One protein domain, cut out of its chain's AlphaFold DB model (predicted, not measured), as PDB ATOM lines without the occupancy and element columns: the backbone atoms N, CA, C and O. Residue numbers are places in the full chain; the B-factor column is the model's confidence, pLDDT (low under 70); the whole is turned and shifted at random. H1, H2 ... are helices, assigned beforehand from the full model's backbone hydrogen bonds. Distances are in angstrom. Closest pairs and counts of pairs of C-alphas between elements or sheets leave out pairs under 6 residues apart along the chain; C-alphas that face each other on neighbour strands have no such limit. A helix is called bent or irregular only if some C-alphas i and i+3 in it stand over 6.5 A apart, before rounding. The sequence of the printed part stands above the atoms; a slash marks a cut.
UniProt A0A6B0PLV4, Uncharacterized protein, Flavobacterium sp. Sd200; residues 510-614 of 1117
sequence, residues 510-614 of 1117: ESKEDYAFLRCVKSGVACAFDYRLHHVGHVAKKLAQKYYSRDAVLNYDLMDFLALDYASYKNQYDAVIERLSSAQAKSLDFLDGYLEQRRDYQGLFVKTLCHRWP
ATOM      1  N   GLU A 510      19.456 105.761  -0.624       56.19
ATOM      2  CA  GLU A 510      19.361 106.142  -2.056       56.19
ATOM      3  C   GLU A 510      20.371 105.435  -2.976       56.19
ATOM      4  O   GLU A 510      21.325 104.801  -2.519       56.19
ATOM      5  N   SER A 511      20.091 105.490  -4.285       65.38
ATOM      6  CA  SER A 511      21.005 105.052  -5.343       65.38
ATOM      7  C   SER A 511      22.358 105.731  -5.130       65.38
ATOM      8  O   SER A 511      22.438 106.943  -4.906       65.38
ATOM      9  N   LYS A 512      23.430 104.932  -5.166       69.88
ATOM     10  CA  LYS A 512      24.798 105.441  -5.018       69.88
ATOM     11  C   LYS A 512      25.114 106.455  -6.116       69.88
ATOM     12  O   LYS A 512      25.871 107.390  -5.882       69.88
ATOM     13  N   GLU A 513      24.490 106.277  -7.271       73.44
ATOM     14  CA  GLU A 513      24.667 107.050  -8.484       73.44
ATOM     15  C   GLU A 513      24.059 108.457  -8.355       73.44
ATOM     16  O   GLU A 513      24.763 109.452  -8.514       73.44
ATOM     17  N   ASP A 514      22.793 108.573  -7.933       82.50
ATOM     18  CA  ASP A 514      22.135 109.876  -7.707       82.50
ATOM     19  C   ASP A 514      22.891 110.717  -6.659       82.50
ATOM     20  O   ASP A 514      23.049 111.938  -6.788       82.50
ATOM     21  N   TYR A 515      23.392 110.061  -5.607       78.62
ATOM     22  CA  TYR A 515      24.185 110.723  -4.575       78.62
ATOM     23  C   TYR A 515      25.581 111.123  -5.069       78.62
ATOM     24  O   TYR A 515      26.050 112.219  -4.749       78.62
ATOM     25  N   ALA A 516      26.233 110.276  -5.869       76.94
ATOM     26  CA  ALA A 516      27.504 110.599  -6.506       76.94
ATOM     27  C   ALA A 516      27.363 111.805  -7.447       76.94
ATOM     28  O   ALA A 516      28.196 112.707  -7.387       76.94
ATOM     29  N   PHE A 517      26.272 111.900  -8.213       86.25
ATOM     30  CA  PHE A 517      25.980 113.085  -9.020       86.25
ATOM     31  C   PHE A 517      25.749 114.331  -8.156       86.25
ATOM     32  O   PHE A 517      26.373 115.367  -8.375       86.25
ATOM     33  N   LEU A 518      24.928 114.244  -7.101       84.00
ATOM     34  CA  LEU A 518      24.750 115.354  -6.154       84.00
ATOM     35  C   LEU A 518      26.088 115.828  -5.565       84.00
ATOM     36  O   LEU A 518      26.274 117.029  -5.345       84.00
ATOM     37  N   ARG A 519      27.021 114.904  -5.319       76.75
ATOM     38  CA  ARG A 519      28.384 115.208  -4.877       76.75
ATOM     39  C   ARG A 519      29.211 115.857  -5.989       76.75
ATOM     40  O   ARG A 519      29.824 116.881  -5.702       76.75
ATOM     41  N   CYS A 520      29.197 115.335  -7.219       78.56
ATOM     42  CA  CYS A 520      29.796 115.958  -8.413       78.56
ATOM     43  C   CYS A 520      29.390 117.443  -8.483       78.56
ATOM     44  O   CYS A 520      30.224 118.340  -8.339       78.56
ATOM     45  N   VAL A 521      28.080 117.719  -8.531       84.44
ATOM     46  CA  VAL A 521      27.549 119.088  -8.644       84.44
ATOM     47  C   VAL A 521      27.999 119.974  -7.478       84.44
ATOM     48  O   VAL A 521      28.455 121.107  -7.672       84.44
ATOM     49  N   LYS A 522      27.901 119.470  -6.242       79.06
ATOM     50  CA  LYS A 522      28.268 120.234  -5.037       79.06
ATOM     51  C   LYS A 522      29.771 120.472  -4.913       79.06
ATOM     52  O   LYS A 522      30.147 121.507  -4.360       79.06
ATOM     53  N   SER A 523      30.597 119.570  -5.434       62.47
ATOM     54  CA  SER A 523      32.060 119.678  -5.433       62.47
ATOM     55  C   SER A 523      32.633 120.416  -6.640       62.47
ATOM     56  O   SER A 523      33.822 120.703  -6.654       62.47
ATOM     57  N   GLY A 524      31.804 120.746  -7.636       67.56
ATOM     58  CA  GLY A 524      32.265 121.383  -8.873       67.56
ATOM     59  C   GLY A 524      32.974 120.420  -9.830       67.56
ATOM     60  O   GLY A 524      33.406 120.837 -10.900       67.56
ATOM     61  N   VAL A 525      33.057 119.130  -9.488       73.88
ATOM     62  CA  VAL A 525      33.597 118.091 -10.368       73.88
ATOM     63  C   VAL A 525      32.478 117.607 -11.281       73.88
ATOM     64  O   VAL A 525      31.481 117.069 -10.808       73.88
ATOM     65  N   ALA A 526      32.626 117.815 -12.587       78.88
ATOM     66  CA  ALA A 526      31.618 117.392 -13.549       78.88
ATOM     67  C   ALA A 526      31.616 115.868 -13.723       78.88
ATOM     68  O   ALA A 526      32.659 115.243 -13.913       78.88
ATOM     69  N   CYS A 527      30.419 115.296 -13.666       85.25
ATOM     70  CA  CYS A 527      30.137 113.949 -14.137       85.25
ATOM     71  C   CYS A 527      29.925 113.993 -15.676       85.25
ATOM     72  O   CYS A 527      29.794 115.075 -16.252       85.25
ATOM     73  N   ALA A 528      29.896 112.840 -16.352       85.75
ATOM     74  CA  ALA A 528      29.553 112.793 -17.779       85.75
ATOM     75  C   ALA A 528      28.116 113.304 -18.019       85.75
ATOM     76  O   ALA A 528      27.241 113.125 -17.168       85.75
ATOM     77  N   PHE A 529      27.854 113.933 -19.167       93.12
ATOM     78  CA  PHE A 529      26.541 114.533 -19.448       93.12
ATOM     79  C   PHE A 529      25.409 113.496 -19.525       93.12
ATOM     80  O   PHE A 529      24.270 113.792 -19.167       93.12
ATOM     81  N   ASP A 530      25.729 112.267 -19.929       89.44
ATOM     82  CA  ASP A 530      24.828 111.116 -20.022       89.44
ATOM     83  C   ASP A 530      24.778 110.264 -18.739       89.44
ATOM     84  O   ASP A 530      24.162 109.193 -18.730       89.44
ATOM     85  N   TYR A 531      25.394 110.733 -17.645       90.44
ATOM     86  CA  TYR A 531      25.360 110.060 -16.349       90.44
ATOM     87  C   TYR A 531      23.916 109.794 -15.911       90.44
ATOM     88  O   TYR A 531      23.121 110.722 -15.756       90.44
ATOM     89  N   ARG A 532      23.563 108.521 -15.717       88.81
ATOM     90  CA  ARG A 532      22.172 108.130 -15.477       88.81
ATOM     91  C   ARG A 532      21.709 108.502 -14.079       88.81
ATOM     92  O   ARG A 532      22.325 108.113 -13.090       88.81
ATOM     93  N   LEU A 533      20.580 109.206 -14.026       89.31
ATOM     94  CA  LEU A 533      19.898 109.564 -12.788       89.31
ATOM     95  C   LEU A 533      18.619 108.739 -12.642       89.31
ATOM     96  O   LEU A 533      17.760 108.722 -13.522       89.31
ATOM     97  N   HIS A 534      18.470 108.062 -11.507       84.62
ATOM     98  CA  HIS A 534      17.327 107.192 -11.237       84.62
ATOM     99  C   HIS A 534      16.157 107.961 -10.613       84.62
ATOM    100  O   HIS A 534      15.002 107.721 -10.964       84.62
ATOM    101  N   HIS A 535      16.438 108.914  -9.717       86.94
ATOM    102  CA  HIS A 535      15.426 109.727  -9.033       86.94
ATOM    103  C   HIS A 535      15.663 111.226  -9.257       86.94
ATOM    104  O   HIS A 535      15.834 111.998  -8.307       86.94
ATOM    105  N   VAL A 536      15.631 111.659 -10.524       90.19
ATOM    106  CA  VAL A 536      15.940 113.040 -10.945       90.19
ATOM    107  C   VAL A 536      15.163 114.096 -10.153       90.19
ATOM    108  O   VAL A 536      15.743 115.074  -9.691       90.19
ATOM    109  N   GLY A 537      13.867 113.882  -9.906       86.50
ATOM    110  CA  GLY A 537      13.060 114.844  -9.150       86.50
ATOM    111  C   GLY A 537      13.506 115.027  -7.698       86.50
ATOM    112  O   GLY A 537      13.321 116.099  -7.122       86.50
ATOM    113  N   HIS A 538      14.133 114.014  -7.096       84.69
ATOM    114  CA  HIS A 538      14.733 114.155  -5.774       84.69
ATOM    115  C   HIS A 538      16.072 114.891  -5.831       84.69
ATOM    116  O   HIS A 538      16.320 115.768  -5.001       84.69
ATOM    117  N   VAL A 539      16.898 114.577  -6.836       89.06
ATOM    118  CA  VAL A 539      18.149 115.291  -7.127       89.06
ATOM    119  C   VAL A 539      17.864 116.782  -7.308       89.06
ATOM    120  O   VAL A 539      18.469 117.602  -6.619       89.06
ATOM    121  N   ALA A 540      16.870 117.128  -8.130       89.94
ATOM    122  CA  ALA A 540      16.475 118.505  -8.383       89.94
ATOM    123  C   ALA A 540      16.020 119.234  -7.103       89.94
ATOM    124  O   ALA A 540      16.455 120.347  -6.827       89.94
ATOM    125  N   LYS A 541      15.221 118.584  -6.245       86.94
ATOM    126  CA  LYS A 541      14.796 119.165  -4.955       86.94
ATOM    127  C   LYS A 541      15.940 119.340  -3.951       86.94
ATOM    128  O   LYS A 541      15.898 120.254  -3.130       86.94
ATOM    129  N   LYS A 542      16.940 118.453  -3.968       85.00
ATOM    130  CA  LYS A 542      18.106 118.506  -3.067       85.00
ATOM    131  C   LYS A 542      19.175 119.504  -3.524       85.00
ATOM    132  O   LYS A 542      20.018 119.894  -2.704       85.00
ATOM    133  N   LEU A 543      19.188 119.889  -4.800       88.12
ATOM    134  CA  LEU A 543      20.056 120.941  -5.320       88.12
ATOM    135  C   LEU A 543      19.449 122.314  -5.016       88.12
ATOM    136  O   LEU A 543      18.351 122.653  -5.438       88.12
ATOM    137  N   ALA A 544      20.187 123.135  -4.270       84.25
ATOM    138  CA  ALA A 544      19.854 124.547  -4.117       84.25
ATOM    139  C   ALA A 544      20.026 125.296  -5.451       84.25
ATOM    140  O   ALA A 544      20.928 124.970  -6.220       84.25
ATOM    141  N   GLN A 545      19.238 126.357  -5.658       85.81
ATOM    142  CA  GLN A 545      19.225 127.173  -6.883       85.81
ATOM    143  C   GLN A 545      20.625 127.546  -7.394       85.81
ATOM    144  O   GLN A 545      20.911 127.410  -8.577       85.81
ATOM    145  N   LYS A 546      21.530 127.939  -6.489       79.56
ATOM    146  CA  LYS A 546      22.910 128.326  -6.821       79.56
ATOM    147  C   LYS A 546      23.722 127.255  -7.560       79.56
ATOM    148  O   LYS A 546      24.753 127.572  -8.121       79.56
ATOM    149  N   TYR A 547      23.337 125.981  -7.504       85.06
ATOM    150  CA  TYR A 547      24.095 124.910  -8.154       85.06
ATOM    151  C   TYR A 547      23.754 124.740  -9.637       85.06
ATOM    152  O   TYR A 547      24.539 124.128 -10.354       85.06
ATOM    153  N   TYR A 548      22.630 125.291 -10.102       89.69
ATOM    154  CA  TYR A 548      22.184 125.174 -11.494       89.69
ATOM    155  C   TYR A 548      22.986 126.035 -12.478       89.69
ATOM    156  O   TYR A 548      22.877 125.846 -13.681       89.69
ATOM    157  N   SER A 549      23.853 126.911 -11.971       84.19
ATOM    158  CA  SER A 549      24.776 127.719 -12.775       84.19
ATOM    159  C   SER A 549      26.169 127.084 -12.931       84.19
ATOM    160  O   SER A 549      27.067 127.715 -13.482       84.19
ATOM    161  N   ARG A 550      26.379 125.842 -12.456       82.31
ATOM    162  CA  ARG A 550      27.672 125.126 -12.509       82.31
ATOM    163  C   ARG A 550      27.804 124.223 -13.724       82.31
ATOM    164  O   ARG A 550      26.872 123.506 -14.049       82.31
ATOM    165  N   ASP A 551      29.022 124.068 -14.240       83.25
ATOM    166  CA  ASP A 551      29.363 123.044 -15.248       83.25
ATOM    167  C   ASP A 551      28.958 121.641 -14.809       83.25
ATOM    168  O   ASP A 551      28.468 120.842 -15.595       83.25
ATOM    169  N   ALA A 552      29.184 121.331 -13.532       87.44
ATOM    170  CA  ALA A 552      28.964 119.995 -13.006       87.44
ATOM    171  C   ALA A 552      27.482 119.591 -12.979       87.44
ATOM    172  O   ALA A 552      27.198 118.406 -12.831       87.44
ATOM    173  N   VAL A 553      26.556 120.553 -13.109       92.19
ATOM    174  CA  VAL A 553      25.110 120.298 -13.160       92.19
ATOM    175  C   VAL A 553      24.639 119.822 -14.529       92.19
ATOM    176  O   VAL A 553      23.537 119.287 -14.626       92.19
ATOM    177  N   LEU A 554      25.450 120.024 -15.574       93.56
ATOM    178  CA  LEU A 554      25.098 119.689 -16.946       93.56
ATOM    179  C   LEU A 554      24.894 118.176 -17.068       93.56
ATOM    180  O   LEU A 554      25.839 117.390 -17.039       93.56
ATOM    181  N   ASN A 555      23.631 117.772 -17.165       94.75
ATOM    182  CA  ASN A 555      23.217 116.383 -17.277       94.75
ATOM    183  C   ASN A 555      21.917 116.293 -18.077       94.75
ATOM    184  O   ASN A 555      20.985 117.060 -17.833       94.75
ATOM    185  N   TYR A 556      21.849 115.350 -19.014       95.25
ATOM    186  CA  TYR A 556      20.709 115.223 -19.920       95.25
ATOM    187  C   TYR A 556      19.419 114.819 -19.195       95.25
ATOM    188  O   TYR A 556      18.379 115.421 -19.443       95.25
ATOM    189  N   ASP A 557      19.483 113.852 -18.268       93.38
ATOM    190  CA  ASP A 557      18.302 113.399 -17.518       93.38
ATOM    191  C   ASP A 557      17.769 114.521 -16.602       93.38
ATOM    192  O   ASP A 557      16.556 114.700 -16.472       93.38
ATOM    193  N   LEU A 558      18.666 115.322 -16.005       94.62
ATOM    194  CA  LEU A 558      18.290 116.512 -15.240       94.62
ATOM    195  C   LEU A 558      17.648 117.579 -16.129       94.62
ATOM    196  O   LEU A 558      16.617 118.127 -15.746       94.62
ATOM    197  N   MET A 559      18.224 117.861 -17.299       95.38
ATOM    198  CA  MET A 559      17.690 118.869 -18.213       95.38
ATOM    199  C   MET A 559      16.286 118.504 -18.711       95.38
ATOM    200  O   MET A 559      15.385 119.342 -18.657       95.38
ATOM    201  N   ASP A 560      16.074 117.239 -19.091       94.38
ATOM    202  CA  ASP A 560      14.765 116.705 -19.487       94.38
ATOM    203  C   ASP A 560      13.734 116.843 -18.354       94.38
ATOM    204  O   ASP A 560      12.604 117.275 -18.578       94.38
ATOM    205  N   PHE A 561      14.119 116.531 -17.111       94.38
ATOM    206  CA  PHE A 561      13.229 116.673 -15.955       94.38
ATOM    207  C   PHE A 561      12.841 118.133 -15.683       94.38
ATOM    208  O   PHE A 561      11.676 118.416 -15.401       94.38
ATOM    209  N   LEU A 562      13.800 119.061 -15.759       94.75
ATOM    210  CA  LEU A 562      13.524 120.488 -15.578       94.75
ATOM    211  C   LEU A 562      12.621 121.027 -16.699       94.75
ATOM    212  O   LEU A 562      11.779 121.879 -16.431       94.75
ATOM    213  N   ALA A 563      12.775 120.523 -17.929       93.81
ATOM    214  CA  ALA A 563      11.913 120.873 -19.056       93.81
ATOM    215  C   ALA A 563      10.477 120.358 -18.867       93.81
ATOM    216  O   ALA A 563       9.518 121.093 -19.104       93.81
ATOM    217  N   LEU A 564      10.335 119.105 -18.417       93.06
ATOM    218  CA  LEU A 564       9.048 118.434 -18.212       93.06
ATOM    219  C   LEU A 564       8.132 119.204 -17.246       93.06
ATOM    220  O   LEU A 564       6.924 119.263 -17.465       93.06
ATOM    221  N   ASP A 565       8.697 119.807 -16.198       90.25
ATOM    222  CA  ASP A 565       7.975 120.631 -15.218       90.25
ATOM    223  C   ASP A 565       8.539 122.064 -15.174       90.25
ATOM    224  O   ASP A 565       8.848 122.619 -14.115       90.25
ATOM    225  N   TYR A 566       8.680 122.675 -16.358       91.12
ATOM    226  CA  TYR A 566       9.239 124.022 -16.505       91.12
ATOM    227  C   TYR A 566       8.522 125.065 -15.638       91.12
ATOM    228  O   TYR A 566       9.163 125.946 -15.077       91.12
ATOM    229  N   ALA A 567       7.201 124.963 -15.464       90.31
ATOM    230  CA  ALA A 567       6.447 125.910 -14.643       90.31
ATOM    231  C   ALA A 567       6.922 125.929 -13.177       90.31
ATOM    232  O   ALA A 567       7.025 127.002 -12.580       90.31
ATOM    233  N   SER A 568       7.243 124.762 -12.610       91.19
ATOM    234  CA  SER A 568       7.704 124.641 -11.222       91.19
ATOM    235  C   SER A 568       9.211 124.870 -11.072       91.19
ATOM    236  O   SER A 568       9.657 125.306 -10.009       91.19
ATOM    237  N   TYR A 569       9.993 124.592 -12.120       92.81
ATOM    238  CA  TYR A 569      11.459 124.661 -12.109       92.81
ATOM    239  C   TYR A 569      12.048 125.727 -13.044       92.81
ATOM    240  O   TYR A 569      13.217 125.644 -13.421       92.81
ATOM    241  N   LYS A 570      11.267 126.751 -13.406       92.75
ATOM    242  CA  LYS A 570      11.664 127.795 -14.364       92.75
ATOM    243  C   LYS A 570      13.032 128.393 -14.049       92.75
ATOM    244  O   LYS A 570      13.897 128.457 -14.913       92.75
ATOM    245  N   ASN A 571      13.246 128.796 -12.798       89.69
ATOM    246  CA  ASN A 571      14.496 129.437 -12.390       89.69
ATOM    247  C   ASN A 571      15.693 128.486 -12.518       89.69
ATOM    248  O   ASN A 571      16.790 128.914 -12.862       89.69
ATOM    249  N   GLN A 572      15.512 127.205 -12.199       93.56
ATOM    250  CA  GLN A 572      16.542 126.178 -12.317       93.56
ATOM    251  C   GLN A 572      16.871 125.916 -13.788       93.56
ATOM    252  O   GLN A 572      18.043 125.881 -14.147       93.56
ATOM    253  N   TYR A 573      15.846 125.771 -14.632       94.75
ATOM    254  CA  TYR A 573      15.994 125.558 -16.069       94.75
ATOM    255  C   TYR A 573      16.711 126.729 -16.741       94.75
ATOM    256  O   TYR A 573      17.729 126.540 -17.403       94.75
ATOM    257  N   ASP A 574      16.221 127.948 -16.507       91.06
ATOM    258  CA  ASP A 574      16.779 129.170 -17.081       91.06
ATOM    259  C   ASP A 574      18.243 129.370 -16.649       91.06
ATOM    260  O   ASP A 574      19.054 129.816 -17.455       91.06
ATOM    261  N   ALA A 575      18.615 128.988 -15.418       88.62
ATOM    262  CA  ALA A 575      19.999 129.053 -14.942       88.62
ATOM    263  C   ALA A 575      20.931 128.059 -15.660       88.62
ATOM    264  O   ALA A 575      22.088 128.394 -15.927       88.62
ATOM    265  N   VAL A 576      20.439 126.861 -16.000       92.81
ATOM    266  CA  VAL A 576      21.196 125.890 -16.811       92.81
ATOM    267  C   VAL A 576      21.359 126.407 -18.238       92.81
ATOM    268  O   VAL A 576      22.462 126.343 -18.778       92.81
ATOM    269  N   ILE A 577      20.299 126.969 -18.832       93.00
ATOM    270  CA  ILE A 577      20.372 127.595 -20.159       93.00
ATOM    271  C   ILE A 577      21.370 128.752 -20.155       93.00
ATOM    272  O   ILE A 577      22.247 128.775 -21.006       93.00
ATOM    273  N   GLU A 578      21.312 129.655 -19.175       86.81
ATOM    274  CA  GLU A 578      22.253 130.778 -19.060       86.81
ATOM    275  C   GLU A 578      23.701 130.291 -18.909       86.81
ATOM    276  O   GLU A 578      24.617 130.869 -19.494       86.81
ATOM    277  N   ARG A 579      23.927 129.175 -18.200       87.75
ATOM    278  CA  ARG A 579      25.251 128.545 -18.151       87.75
ATOM    279  C   ARG A 579      25.674 127.980 -19.513       87.75
ATOM    280  O   ARG A 579      26.863 128.018 -19.835       87.75
ATOM    281  N   LEU A 580      24.746 127.445 -20.301       89.44
ATOM    282  CA  LEU A 580      25.008 126.934 -21.650       89.44
ATOM    283  C   LEU A 580      25.179 128.043 -22.691       89.44
ATOM    284  O   LEU A 580      25.877 127.818 -23.675       89.44
ATOM    285  N   SER A 581      24.623 129.230 -22.453       87.75
ATOM    286  CA  SER A 581      24.794 130.440 -23.258       87.75
ATOM    287  C   SER A 581      26.232 130.966 -23.157       87.75
ATOM    288  O   SER A 581      26.488 132.015 -22.580       87.75
ATOM    289  N   SER A 582      27.218 130.223 -23.654       78.88
ATOM    290  CA  SER A 582      28.616 130.653 -23.713       78.88
ATOM    291  C   SER A 582      29.360 129.877 -24.796       78.88
ATOM    292  O   SER A 582      29.129 128.684 -24.974       78.88
ATOM    293  N   ALA A 583      30.326 130.514 -25.461       76.94
ATOM    294  CA  ALA A 583      31.148 129.878 -26.497       76.94
ATOM    295  C   ALA A 583      32.225 128.916 -25.938       76.94
ATOM    296  O   ALA A 583      33.242 128.659 -26.579       76.94
ATOM    297  N   GLN A 584      32.049 128.410 -24.714       80.81
ATOM    298  CA  GLN A 584      32.988 127.476 -24.099       80.81
ATOM    299  C   GLN A 584      32.820 126.073 -24.686       80.81
ATOM    300  O   GLN A 584      31.700 125.621 -24.914       80.81
ATOM    301  N   ALA A 585      33.932 125.345 -24.839       81.50
ATOM    302  CA  ALA A 585      33.933 124.001 -25.426       81.50
ATOM    303  C   ALA A 585      32.922 123.053 -24.758       81.50
ATOM    304  O   ALA A 585      32.117 122.450 -25.451       81.50
ATOM    305  N   LYS A 586      32.871 123.014 -23.416       85.31
ATOM    306  CA  LYS A 586      31.914 122.168 -22.679       85.31
ATOM    307  C   LYS A 586      30.447 122.496 -22.962       85.31
ATOM    308  O   LYS A 586      29.624 121.589 -22.958       85.31
ATOM    309  N   SER A 587      30.114 123.776 -23.143       88.75
ATOM    310  CA  SER A 587      28.745 124.192 -23.462       88.75
ATOM    311  C   SER A 587      28.356 123.674 -24.842       88.75
ATOM    312  O   SER A 587      27.294 123.084 -24.988       88.75
ATOM    313  N   LEU A 588      29.250 123.813 -25.824       89.50
ATOM    314  CA  LEU A 588      29.045 123.305 -27.182       89.50
ATOM    315  C   LEU A 588      28.988 121.769 -27.222       89.50
ATOM    316  O   LEU A 588      28.095 121.221 -27.857       89.50
ATOM    317  N   ASP A 589      29.850 121.082 -26.468       91.06
ATOM    318  CA  ASP A 589      29.833 119.616 -26.350       91.06
ATOM    319  C   ASP A 589      28.509 119.107 -25.749       91.06
ATOM    320  O   ASP A 589      27.981 118.077 -26.170       91.06
ATOM    321  N   PHE A 590      27.953 119.832 -24.770       94.12
ATOM    322  CA  PHE A 590      26.640 119.515 -24.210       94.12
ATOM    323  C   PHE A 590      25.524 119.725 -25.237       94.12
ATOM    324  O   PHE A 590      24.616 118.904 -25.302       94.12
ATOM    325  N   LEU A 591      25.580 120.801 -26.031       93.19
ATOM    326  CA  LEU A 591      24.595 121.078 -27.082       93.19
ATOM    327  C   LEU A 591      24.586 119.987 -28.150       93.19
ATOM    328  O   LEU A 591      23.516 119.444 -28.431       93.19
ATOM    329  N   ASP A 592      25.767 119.636 -28.668       91.00
ATOM    330  CA  ASP A 592      25.941 118.592 -29.680       91.00
ATOM    331  C   ASP A 592      25.323 117.274 -29.187       91.00
ATOM    332  O   ASP A 592      24.438 116.705 -29.829       91.00
ATOM    333  N   GLY A 593      25.718 116.823 -27.992       91.62
ATOM    334  CA  GLY A 593      25.240 115.551 -27.460       91.62
ATOM    335  C   GLY A 593      23.780 115.566 -26.988       91.62
ATOM    336  O   GLY A 593      23.092 114.554 -27.121       91.62
ATOM    337  N   TYR A 594      23.270 116.686 -26.463       93.94
ATOM    338  CA  TYR A 594      21.872 116.784 -26.030       93.94
ATOM    339  C   TYR A 594      20.917 116.745 -27.226       93.94
ATOM    340  O   TYR A 594      19.961 115.969 -27.209       93.94
ATOM    341  N   LEU A 595      21.189 117.522 -28.282       91.44
ATOM    342  CA  LEU A 595      20.350 117.544 -29.486       91.44
ATOM    343  C   LEU A 595      20.439 116.237 -30.287       91.44
ATOM    344  O   LEU A 595      19.448 115.822 -30.881       91.44
ATOM    345  N   GLU A 596      21.576 115.538 -30.259       88.56
ATOM    346  CA  GLU A 596      21.703 114.225 -30.900       88.56
ATOM    347  C   GLU A 596      20.904 113.133 -30.159       88.56
ATOM    348  O   GLU A 596      20.233 112.303 -30.780       88.56
ATOM    349  N   GLN A 597      20.953 113.124 -28.821       87.06
ATOM    350  CA  GLN A 597      20.452 112.005 -28.012       87.06
ATOM    351  C   GLN A 597      19.031 112.193 -27.464       87.06
ATOM    352  O   GLN A 597      18.375 111.202 -27.133       87.06
ATOM    353  N   ARG A 598      18.545 113.432 -27.320       88.25
ATOM    354  CA  ARG A 598      17.261 113.747 -26.663       88.25
ATOM    355  C   ARG A 598      16.310 114.419 -27.634       88.25
ATOM    356  O   ARG A 598      16.711 115.352 -28.308       88.25
ATOM    357  N   ARG A 599      15.047 113.970 -27.694       83.00
ATOM    358  CA  ARG A 599      14.039 114.464 -28.660       83.00
ATOM    359  C   ARG A 599      12.855 115.191 -28.021       83.00
ATOM    360  O   ARG A 599      12.402 116.190 -28.564       83.00
ATOM    361  N   ASP A 600      12.388 114.731 -26.862       83.00
ATOM    362  CA  ASP A 600      11.083 115.133 -26.310       83.00
ATOM    363  C   ASP A 600      11.003 116.610 -25.876       83.00
ATOM    364  O   ASP A 600       9.923 117.198 -25.896       83.00
ATOM    365  N   TYR A 601      12.137 117.238 -25.533       86.81
ATOM    366  CA  TYR A 601      12.184 118.611 -25.003       86.81
ATOM    367  C   TYR A 601      13.074 119.575 -25.797       86.81
ATOM    368  O   TYR A 601      13.330 120.694 -25.344       86.81
ATOM    369  N   GLN A 602      13.508 119.185 -27.002       88.69
ATOM    370  CA  GLN A 602      14.345 120.035 -27.858       88.69
ATOM    371  C   GLN A 602      13.692 121.391 -28.146       88.69
ATOM    372  O   GLN A 602      14.381 122.405 -28.190       88.69
ATOM    373  N   GLY A 603      12.363 121.426 -28.294       90.00
ATOM    374  CA  GLY A 603      11.651 122.655 -28.628       90.00
ATOM    375  C   GLY A 603      11.778 123.749 -27.573       90.00
ATOM    376  O   GLY A 603      12.147 124.876 -27.893       90.00
ATOM    377  N   LEU A 604      11.536 123.413 -26.302       93.06
ATOM    378  CA  LEU A 604      11.717 124.365 -25.204       93.06
ATOM    379  C   LEU A 604      13.193 124.751 -25.044       93.06
ATOM    380  O   LEU A 604      13.498 125.922 -24.811       93.06
ATOM    381  N   PHE A 605      14.090 123.779 -25.213       94.88
ATOM    382  CA  PHE A 605      15.529 123.972 -25.093       94.88
ATOM    383  C   PHE A 605      16.067 124.978 -26.105       94.88
ATOM    384  O   PHE A 605      16.603 126.009 -25.709       94.88
ATOM    385  N   VAL A 606      15.856 124.724 -27.396       94.12
ATOM    386  CA  VAL A 606      16.336 125.586 -28.482       94.12
ATOM    387  C   VAL A 606      15.685 126.961 -28.400       94.12
ATOM    388  O   VAL A 606      16.382 127.967 -28.492       94.12
ATOM    389  N   LYS A 607      14.373 127.026 -28.135       92.94
ATOM    390  CA  LYS A 607      13.665 128.300 -27.976       92.94
ATOM    391  C   LYS A 607      14.274 129.167 -26.873       92.94
ATOM    392  O   LYS A 607      14.575 130.333 -27.102       92.94
ATOM    393  N   THR A 608      14.462 128.600 -25.682       92.00
ATOM    394  CA  THR A 608      14.996 129.346 -24.530       92.00
ATOM    395  C   THR A 608      16.463 129.709 -24.746       92.00
ATOM    396  O   THR A 608      16.890 130.796 -24.367       92.00
ATOM    397  N   LEU A 609      17.230 128.822 -25.384       92.75
ATOM    398  CA  LEU A 609      18.639 129.043 -25.680       92.75
ATOM    399  C   LEU A 609      18.845 130.183 -26.684       92.75
ATOM    400  O   LEU A 609      19.631 131.080 -26.395       92.75
ATOM    401  N   CYS A 610      18.124 130.193 -27.811       91.12
ATOM    402  CA  CYS A 610      18.197 131.272 -28.804       91.12
ATOM    403  C   CYS A 610      17.782 132.620 -28.209       91.12
ATOM    404  O   CYS A 610      18.464 133.615 -28.429       91.12
ATOM    405  N   HIS A 611      16.732 132.635 -27.384       88.12
ATOM    406  CA  HIS A 611      16.277 133.845 -26.700       88.12
ATOM    407  C   HIS A 611      17.324 134.426 -25.732       88.12
ATOM    408  O   HIS A 611      17.436 135.637 -25.567       88.12
ATOM    409  N   ARG A 612      18.107 133.566 -25.063       84.88
ATOM    410  CA  ARG A 612      19.119 133.982 -24.076       84.88
ATOM    411  C   ARG A 612      20.516 134.171 -24.667       84.88
ATOM    412  O   ARG A 612      21.357 134.779 -24.008       84.88
ATOM    413  N   TRP A 613      20.790 133.646 -25.863       87.06
ATOM    414  CA  TRP A 613      22.121 133.664 -26.466       87.06
ATOM    415  C   TRP A 613      22.119 134.163 -27.920       87.06
ATOM    416  O   TRP A 613      22.194 133.355 -28.845       87.06
ATOM    417  N   PRO A 614      22.153 135.493 -28.132       79.81
ATOM    418  CA  PRO A 614      22.246 136.075 -29.473       79.81
ATOM    419  C   PRO A 614      23.514 135.654 -30.247       79.81
ATOM    420  O   PRO A 614      23.507 135.503 -31.459       79.81
TER     421      PRO A 614
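What this domain is: This is residues 510 to 614 of the 1117 residues of an uncharacterized protein of Flavobacterium sp. Sd200 (UniProt A0A6B0PLV4). Three pairs of helices are set one after another along the longest axis: the crossed hairpin of H3 and H4 makes the middle, H5 and H6 lie at one end, and H1 and H2 at the other. H1 reaches the rest through H2, which meets H3 with its first residue, Val 536, nearest and stands about perpendicular to it, and two long loops, residues 524 to 535 and 543 to 555, join H1 to H2 and H2 to H3. The printed part has 105 residues with six named helices, H1 to H6 in that order along the chain, and no named strand; its class is all helix, and the helix packing is mostly crossed. The whole is compact, with a radius of gyration of the C-alphas of 12.6 A, and spans 39 by 29 by 26 A.

Where its parts are: The longest helix by residues is H4, residues 566 to 580, 16.8 A from first to last C-alpha, beginning at C-alpha 566 at (9.239, 124.022, -16.505). H4 is irregular: C-alphas 568 and 571 are 8.4 A apart. Before it comes H3, residues 556 to 564, 12.2 A. After it come H5, residues 585 to 597, 18.2 A, and H6, residues 602 to 612, 15.2 A, ending at C-alpha 612 at (19.119, 133.982, -24.076). H1, residues 512 to 523, is 16.0 A long and begins at C-alpha 512 at (24.798, 105.441, -5.018). H2, residues 536 to 542, is 9.8 A long.

How they stand to each other: H4 is the hub, touching H3, H5 and H6. H3 and H4 form a helical hairpin, opposite ways at a steep tilt of 42 degrees; the closest C-alphas, of Leu 562 and Tyr 573, are 5.7 A apart. H4 touches H6 with residues 574 to 580 alone, at a steep tilt of 61 degrees; the closest C-alphas are those of Ile 577 and Leu 609, 6.0 A. Residues 579 to 580 of H4 touch residues 587 to 591 of H5, closest at the C-alphas of Leu 580 and Ser 587, 5.0 A. H5 and H6 are close but not clearly touching, opposite ways at a shallow tilt of 28 degrees, with the C-alphas of Leu 595 and Gln 602 closest at 6.7 A. H2 touches H3 about perpendicular, at 84 degrees; the closest C-alphas, of Val 536 and Leu 558, are 6.0 A apart. H1 touches H2 with residues 514 to 518 alone, closest at the C-alphas of Leu 518 and Val 539, 6.7 A. H1 and H4 are apart. Every O i to N i+4 pair is within hydrogen-bond range in H1, H2, H3, H5 and H6, and 9 of 11 are in H4.

The domain as a whole: The two C-alphas farthest apart are those of Glu 510 and Pro 614, 40.7 A. The printed part has no cut. The links H1 to H2 and H2 to H3 are long, and the other three are tight. The mean pLDDT of the printed part is 86.8; residues 510 to 512 and 523 to 524 are under 70.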